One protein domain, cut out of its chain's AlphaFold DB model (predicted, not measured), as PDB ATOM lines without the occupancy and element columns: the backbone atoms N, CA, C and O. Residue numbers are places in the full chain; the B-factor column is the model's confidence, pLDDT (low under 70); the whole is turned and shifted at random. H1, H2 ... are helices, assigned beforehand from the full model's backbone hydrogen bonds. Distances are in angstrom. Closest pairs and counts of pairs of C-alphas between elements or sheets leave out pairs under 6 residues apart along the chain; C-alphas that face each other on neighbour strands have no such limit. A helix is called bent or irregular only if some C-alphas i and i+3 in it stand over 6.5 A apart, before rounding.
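This is residues 69 to 119 of the 119 residues of an uncharacterized protein of Catellatospora sp. IY07-71 (UniProt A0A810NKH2). Three helices pack into a small cluster, their centres making a triangle: H1, the longest, and H2 form a helical hairpin, and H3 packs on H2 at a steep slant, with H1 nearby. After H3 the chain goes on as a tail without a named element, and its last residues, 117 to 119, stick out from the cluster. The printed part has 51 residues with three named helices, in the order H1, H2, H3, and no named strand; its class is all helix. The whole is compact, with a radius of gyration of the C-alphas of 10.0 A, and the C-alphas span 30 by 24 by 15 A along their three main axes.

H1, residues 69 to 83, touches H2, residues 89 to 96, and the closest C-alphas of the two are those of Ala 76 and Leu 91, 6.1 A apart. They run opposite ways at a shallow tilt of 34.7 degrees, only just short of steep, and form a helical hairpin. H2 touches H3, residues 102 to 110; the closest C-alphas are those of Ala 95 and Arg 105, 4.7 A apart. H2 and H3 run opposite ways at a steep tilt of 51 degrees. H1 and H3 are close but not clearly touching: their closest C-alphas, those of Ala 73 and Leu 104, are 7.1 A apart. These two helices run the same way at a shallow tilt of 22 degrees. In H1, H2 and H3 every O i to N i+4 pair is within hydrogen-bond range.

H1 begins at Ala 69, whose C-alpha is at (24.426, 79.042, 105.687), and measures 20.9 A from there to C-alpha 83. H2 begins at Thr 89, with its C-alpha at (17.153, 93.757, 111.823), and is 10.9 A long from first to last C-alpha. H3 measures 12.2 A from C-alpha 102 to C-alpha 110, the latter at (15.687, 92.600, 96.112). No helix is bent or irregular.

The two C-alphas farthest apart are those of Lys 82 and Arg 119, 30.2 A. The first and last printed C-alphas, those of Ala 69 and Arg 119, are 27.3 A apart, and Arg 119 is the chain's last residue. The printed part has no cut. The links from H1 to H2 and from H2 to H3 are both tight, with 5 residues each. The mean pLDDT of the printed part is 79.6; 12 residues are under 70, namely residues 83 to 87 and residues 113 to 119.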
ATOM      1  N   ALA A  69      25.364  78.487 106.665       92.56
ATOM      2  CA  ALA A  69      24.426  79.042 105.687       92.56
ATOM      3  C   ALA A  69      22.989  78.506 105.837       92.56
ATOM      4  O   ALA A  69      22.039  79.277 105.744       92.56
ATOM      5  N   HIS A  70      22.824  77.206 106.119       92.62
ATOM      6  CA  HIS A  70      21.497  76.596 106.268       92.62
ATOM      7  C   HIS A  70      20.710  77.192 107.446       92.62
ATOM      8  O   HIS A  70      19.539  77.514 107.289       92.62
ATOM      9  N   ALA A  71      21.361  77.434 108.589       93.56
ATOM     10  CA  ALA A  71      20.711  78.028 109.758       93.56
ATOM     11  C   ALA A  71      20.301  79.492 109.509       93.56
ATOM     12  O   ALA A  71      19.282  79.954 110.017       93.56
ATOM     13  N   LEU A  72      21.077  80.223 108.701       92.88
ATOM     14  CA  LEU A  72      20.722  81.577 108.266       92.88
ATOM     15  C   LEU A  72      19.498  81.570 107.341       92.88
ATOM     16  O   LEU A  72      18.641  82.438 107.471       92.88
ATOM     17  N   ALA A  73      19.411  80.598 106.429       91.81
ATOM     18  CA  ALA A  73      18.275  80.448 105.523       91.81
ATOM     19  C   ALA A  73      16.985  80.081 106.273       91.81
ATOM     20  O   ALA A  73      15.935  80.660 106.004       91.81
ATOM     21  N   GLU A  74      17.076  79.177 107.252       91.44
ATOM     22  CA  GLU A  74      15.948  78.820 108.119       91.44
ATOM     23  C   GLU A  74      15.438  80.027 108.915       91.44
ATOM     24  O   GLU A  74      14.236  80.292 108.912       91.44
ATOM     25  N   LEU A  75      16.340  80.804 109.536       90.12
ATOM     26  CA  LEU A  75      15.939  82.022 110.245       90.12
ATOM     27  C   LEU A  75      15.321  83.050 109.290       90.12
ATOM     28  O   LEU A  75      14.338  83.688 109.650       90.12
ATOM     29  N   ALA A  76      15.878  83.227 108.089       88.81
ATOM     30  CA  ALA A  76      15.338  84.178 107.123       88.81
ATOM     31  C   ALA A  76      13.888  83.841 106.747       88.81
ATOM     32  O   ALA A  76      13.030  84.720 106.787       88.81
ATOM     33  N   ALA A  77      13.600  82.568 106.465       88.44
ATOM     34  CA  ALA A  77      12.249  82.116 106.143       88.44
ATOM     35  C   ALA A  77      11.262  82.331 107.309       88.44
ATOM     36  O   ALA A  77      10.138  82.787 107.097       88.44
ATOM     37  N   ASP A  78      11.687  82.044 108.545       88.38
ATOM     38  CA  ASP A  78      10.877  82.257 109.752       88.38
ATOM     39  C   ASP A  78      10.610  83.753 110.016       88.38
ATOM     40  O   ASP A  78       9.485  84.158 110.322       88.38
ATOM     41  N   GLU A  79      11.619  84.607 109.833       86.06
ATOM     42  CA  GLU A  79      11.499  86.063 109.972       86.06
ATOM     43  C   GLU A  79      10.584  86.678 108.905       86.06
ATOM     44  O   GLU A  79       9.734  87.512 109.235       86.06
ATOM     45  N   GLU A  80      10.707  86.257 107.643       84.44
ATOM     46  CA  GLU A  80       9.815  86.682 106.555       84.44
ATOM     47  C   GLU A  80       8.359  86.297 106.851       84.44
ATOM     48  O   GLU A  80       7.452  87.123 106.701       84.44
ATOM     49  N   GLN A  81       8.134  85.080 107.359       84.19
ATOM     50  CA  GLN A  81       6.807  84.607 107.750       84.19
ATOM     51  C   GLN A  81       6.209  85.421 108.911       84.19
ATOM     52  O   GLN A  81       5.012  85.721 108.899       84.19
ATOM     53  N   LYS A  82       7.018  85.785 109.916       79.94
ATOM     54  CA  LYS A  82       6.569  86.524 111.111       79.94
ATOM     55  C   LYS A  82       6.340  88.011 110.860       79.94
ATOM     56  O   LYS A  82       5.384  88.582 111.388       79.94
ATOM     57  N   HIS A  83       7.229  88.653 110.104       67.44
ATOM     58  CA  HIS A  83       7.287  90.114 109.993       67.44
ATOM     59  C   HIS A  83       6.711  90.678 108.681       67.44
ATOM     60  O   HIS A  83       6.457  91.886 108.601       67.44
ATOM     61  N   GLY A  84       6.395  89.839 107.688       68.12
ATOM     62  CA  GLY A  84       5.574  90.212 106.530       68.12
ATOM     63  C   GLY A  84       6.261  91.122 105.504       68.12
ATOM     64  O   GLY A  84       6.874  90.622 104.581       68.12
ATOM     65  N   VAL A  85       6.101  92.451 105.596       53.38
ATOM     66  CA  VAL A  85       6.717  93.451 104.673       53.38
ATOM     67  C   VAL A  85       7.433  94.558 105.463       53.38
ATOM     68  O   VAL A  85       7.582  95.696 105.017       53.38
ATOM     69  N   LYS A  86       7.787  94.272 106.719       65.94
ATOM     70  CA  LYS A  86       8.316  95.254 107.668       65.94
ATOM     71  C   LYS A  86       9.805  95.029 107.880       65.94
ATOM     72  O   LYS A  86      10.242  93.900 107.985       65.94
ATOM     73  N   TRP A  87      10.585  96.090 108.030       66.81
ATOM     74  CA  TRP A  87      12.021  95.965 108.298       66.81
ATOM     75  C   TRP A  87      12.323  95.050 109.508       66.81
ATOM     76  O   TRP A  87      11.854  95.328 110.614       66.81
ATOM     77  N   SER A  88      13.116  93.990 109.290       78.00
ATOM     78  CA  SER A  88      13.686  93.125 110.334       78.00
ATOM     79  C   SER A  88      15.199  93.330 110.399       78.00
ATOM     80  O   SER A  88      15.913  93.227 109.397       78.00
ATOM     81  N   THR A  89      15.709  93.620 111.598       82.81
ATOM     82  CA  THR A  89      17.153  93.757 111.823       82.81
ATOM     83  C   THR A  89      17.878  92.426 111.622       82.81
ATOM     84  O   THR A  89      19.008  92.421 111.136       82.81
ATOM     85  N   SER A  90      17.221  91.303 111.929       85.88
ATOM     86  CA  SER A  90      17.754  89.956 111.710       85.88
ATOM     87  C   SER A  90      18.018  89.713 110.224       85.88
ATOM     88  O   SER A  90      19.137  89.360 109.858       85.88
ATOM     89  N   LEU A  91      17.047  90.016 109.351       87.12
ATOM     90  CA  LEU A  91      17.202  89.891 107.892       87.12
ATOM     91  C   LEU A  91      18.325  90.786 107.344       87.12
ATOM     92  O   LEU A  91      19.111  90.351 106.501       87.12
ATOM     93  N   HIS A  92      18.461  92.014 107.863       85.12
ATOM     94  CA  HIS A  92      19.578  92.898 107.507       85.12
ATOM     95  C   HIS A  92      20.945  92.283 107.850       85.12
ATOM     96  O   HIS A  92      21.889  92.397 107.066       85.12
ATOM     97  N   ILE A  93      21.063  91.630 109.009       88.50
ATOM     98  CA  ILE A  93      22.308  90.975 109.429       88.50
ATOM     99  C   ILE A  93      22.580  89.736 108.579       88.50
ATOM    100  O   ILE A  93      23.709  89.577 108.119       88.50
ATOM    101  N   ILE A  94      21.565  88.908 108.312       90.12
ATOM    102  CA  ILE A  94      21.694  87.717 107.457       90.12
ATOM    103  C   ILE A  94      22.242  88.109 106.084       90.12
ATOM    104  O   ILE A  94      23.225  87.527 105.631       90.12
ATOM    105  N   ALA A  95      21.697  89.156 105.457       88.06
ATOM    106  CA  ALA A  95      22.169  89.620 104.153       88.06
ATOM    107  C   ALA A  95      23.665  90.007 104.155       88.06
ATOM    108  O   ALA A  95      24.363  89.815 103.159       88.06
ATOM    109  N   ARG A  96      24.183  90.515 105.280       87.50
ATOM    110  CA  ARG A  96      25.583  90.954 105.437       87.50
ATOM    111  C   ARG A  96      26.494  89.896 106.063       87.50
ATOM    112  O   ARG A  96      27.686  90.151 106.227       87.50
ATOM    113  N   HIS A  97      25.963  88.726 106.408       89.12
ATOM    114  CA  HIS A  97      26.721  87.677 107.073       89.12
ATOM    115  C   HIS A  97      27.763  87.057 106.118       89.12
ATOM    116  O   HIS A  97      27.444  86.827 104.944       89.12
ATOM    117  N   PRO A  98      28.998  86.756 106.580       89.19
ATOM    118  CA  PRO A  98      30.061  86.208 105.729       89.19
ATOM    119  C   PRO A  98      29.682  84.874 105.071       89.19
ATOM    120  O   PRO A  98      29.981  84.673 103.899       89.19
ATOM    121  N   ASN A  99      28.965  84.011 105.799       90.25
ATOM    122  CA  ASN A  99      28.545  82.684 105.329       90.25
ATOM    123  C   ASN A  99      27.134  82.646 104.726       90.25
ATOM    124  O   ASN A  99      26.578  81.563 104.562       90.25
ATOM    125  N   ALA A 100      26.508  83.795 104.466       88.06
ATOM    126  CA  ALA A 100      25.201  83.793 103.817       88.06
ATOM    127  C   ALA A 100      25.313  83.265 102.383       88.06
ATOM    128  O   ALA A 100      26.242  83.626 101.656       88.06
ATOM    129  N   ASP A 101      24.338  82.450 101.984       90.62
ATOM    130  CA  ASP A 101      24.178  82.025 100.598       90.62
ATOM    131  C   ASP A 101      24.029  83.268  99.690       90.62
ATOM    132  O   ASP A 101      23.206  84.144  99.991       90.62
ATOM    133  N   PRO A 102      24.822  83.397  98.606       86.94
ATOM    134  CA  PRO A 102      24.685  84.489  97.650       86.94
ATOM    135  C   PRO A 102      23.264  84.658  97.102       86.94
ATOM    136  O   PRO A 102      22.820  85.796  96.949       86.94
ATOM    137  N   GLU A 103      22.541  83.563  96.845       88.38
ATOM    138  CA  GLU A 103      21.171  83.635  96.319       88.38
ATOM    139  C   GLU A 103      20.217  84.243  97.350       88.38
ATOM    140  O   GLU A 103      19.472  85.178  97.039       88.38
ATOM    141  N   LEU A 104      20.313  83.789  98.604       87.56
ATOM    142  CA  LEU A 104      19.556  84.346  99.727       87.56
ATOM    143  C   LEU A 104      19.880  85.828  99.934       87.56
ATOM    144  O   LEU A 104      18.980  86.646 100.117       87.56
ATOM    145  N   ARG A 105      21.161  86.206  99.863       87.50
ATOM    146  CA  ARG A 105      21.582  87.609  99.970       87.50
ATOM    147  C   ARG A 105      20.915  88.464  98.895       87.50
ATOM    148  O   ARG A 105      20.367  89.517  99.217       87.50
ATOM    149  N   THR A 106      20.946  88.032  97.635       87.00
ATOM    150  CA  THR A 106      20.308  88.763  96.534       87.00
ATOM    151  C   THR A 106      18.796  88.844  96.714       87.00
ATOM    152  O   THR A 106      18.228  89.913  96.488       87.00
ATOM    153  N   HIS A 107      18.153  87.768  97.172       86.81
ATOM    154  CA  HIS A 107      16.724  87.758  97.474       86.81
ATOM    155  C   HIS A 107      16.352  88.809  98.530       86.81
ATOM    156  O   HIS A 107      15.495  89.655  98.281       86.81
ATOM    157  N   LEU A 108      17.056  88.822  99.667       84.38
ATOM    158  CA  LEU A 108      16.792  89.750 100.770       84.38
ATOM    159  C   LEU A 108      17.002  91.219 100.371       84.38
ATOM    160  O   LEU A 108      16.245  92.095 100.795       84.38
ATOM    161  N   LEU A 109      18.009  91.489  99.534       82.00
ATOM    162  CA  LEU A 109      18.258  92.818  98.973       82.00
ATOM    163  C   LEU A 109      17.149  93.237  97.995       82.00
ATOM    164  O   LEU A 109      16.668  94.366  98.060       82.00
ATOM    165  N   ALA A 110      16.721  92.331  97.110       81.31
ATOM    166  CA  ALA A 110      15.687  92.600  96.112       81.31
ATOM    167  C   ALA A 110      14.296  92.797  96.733       81.31
ATOM    168  O   ALA A 110      13.522  93.629  96.265       81.31
ATOM    169  N   ALA A 111      13.990  92.065  97.805       76.88
ATOM    170  CA  ALA A 111      12.717  92.151  98.508       76.88
ATOM    171  C   ALA A 111      12.591  93.398  99.414       76.88
ATOM    172  O   ALA A 111      11.541  93.623 100.011       76.88
ATOM    173  N   GLY A 112      13.622  94.255  99.482       70.50
ATOM    174  CA  GLY A 112      13.560  95.549 100.174       70.50
ATOM    175  C   GLY A 112      13.651  95.465 101.703       70.50
ATOM    176  O   GLY A 112      13.437  96.465 102.387       70.50
ATOM    177  N   TRP A 113      14.000  94.295 102.248       68.25
ATOM    178  CA  TRP A 113      14.201  94.072 103.686       68.25
ATOM    179  C   TRP A 113      15.456  94.751 104.235       68.25
ATOM    180  O   TRP A 113      15.578  95.005 105.435       68.25
ATOM    181  N   VAL A 114      16.396  95.061 103.349       62.34
ATOM    182  CA  VAL A 114      17.661  95.715 103.658       62.34
ATOM    183  C   VAL A 114      17.586  97.126 103.089       62.34
ATOM    184  O   VAL A 114      17.325  97.303 101.903       62.34
ATOM    185  N   CYS A 115      17.814  98.144 103.922       53.47
ATOM    186  CA  CYS A 115      17.941  99.506 103.421       53.47
ATOM    187  C   CYS A 115      19.136  99.561 102.459       53.47
ATOM    188  O   CYS A 115      20.289  99.445 102.883       53.47
ATOM    189  N   CYS A 116      18.858  99.695 101.164       48.69
ATOM    190  CA  CYS A 116      19.860 100.030 100.172       48.69
ATOM    191  C   CYS A 116      20.386 101.431 100.476       48.69
ATOM    192  O   CYS A 116      19.668 102.389 100.227       48.69
ATOM    193  N   THR A 117      21.632 101.547 100.935       41.09
ATOM    194  CA  THR A 117      22.550 102.608 100.495       41.09
ATOM    195  C   THR A 117      23.989 102.185 100.798       41.09
ATOM    196  O   THR A 117      24.536 102.570 101.828       41.09
ATOM    197  N   ASP A 118      24.618 101.427  99.900       42.03
ATOM    198  CA  ASP A 118      26.010 101.752  99.575       42.03
ATOM    199  C   ASP A 118      25.914 102.861  98.522       42.03
ATOM    200  O   ASP A 118      25.488 102.628  97.389       42.03
ATOM    201  N   ARG A 119      26.169 104.095  98.959       39.09
ATOM    202  CA  ARG A 119      26.430 105.237  98.083       39.09
ATOM    203  C   ARG A 119      27.936 105.445  98.044       39.09
ATOM    204  O   ARG A 119      28.541 105.360  99.135       39.09
TER     205      ARG A 119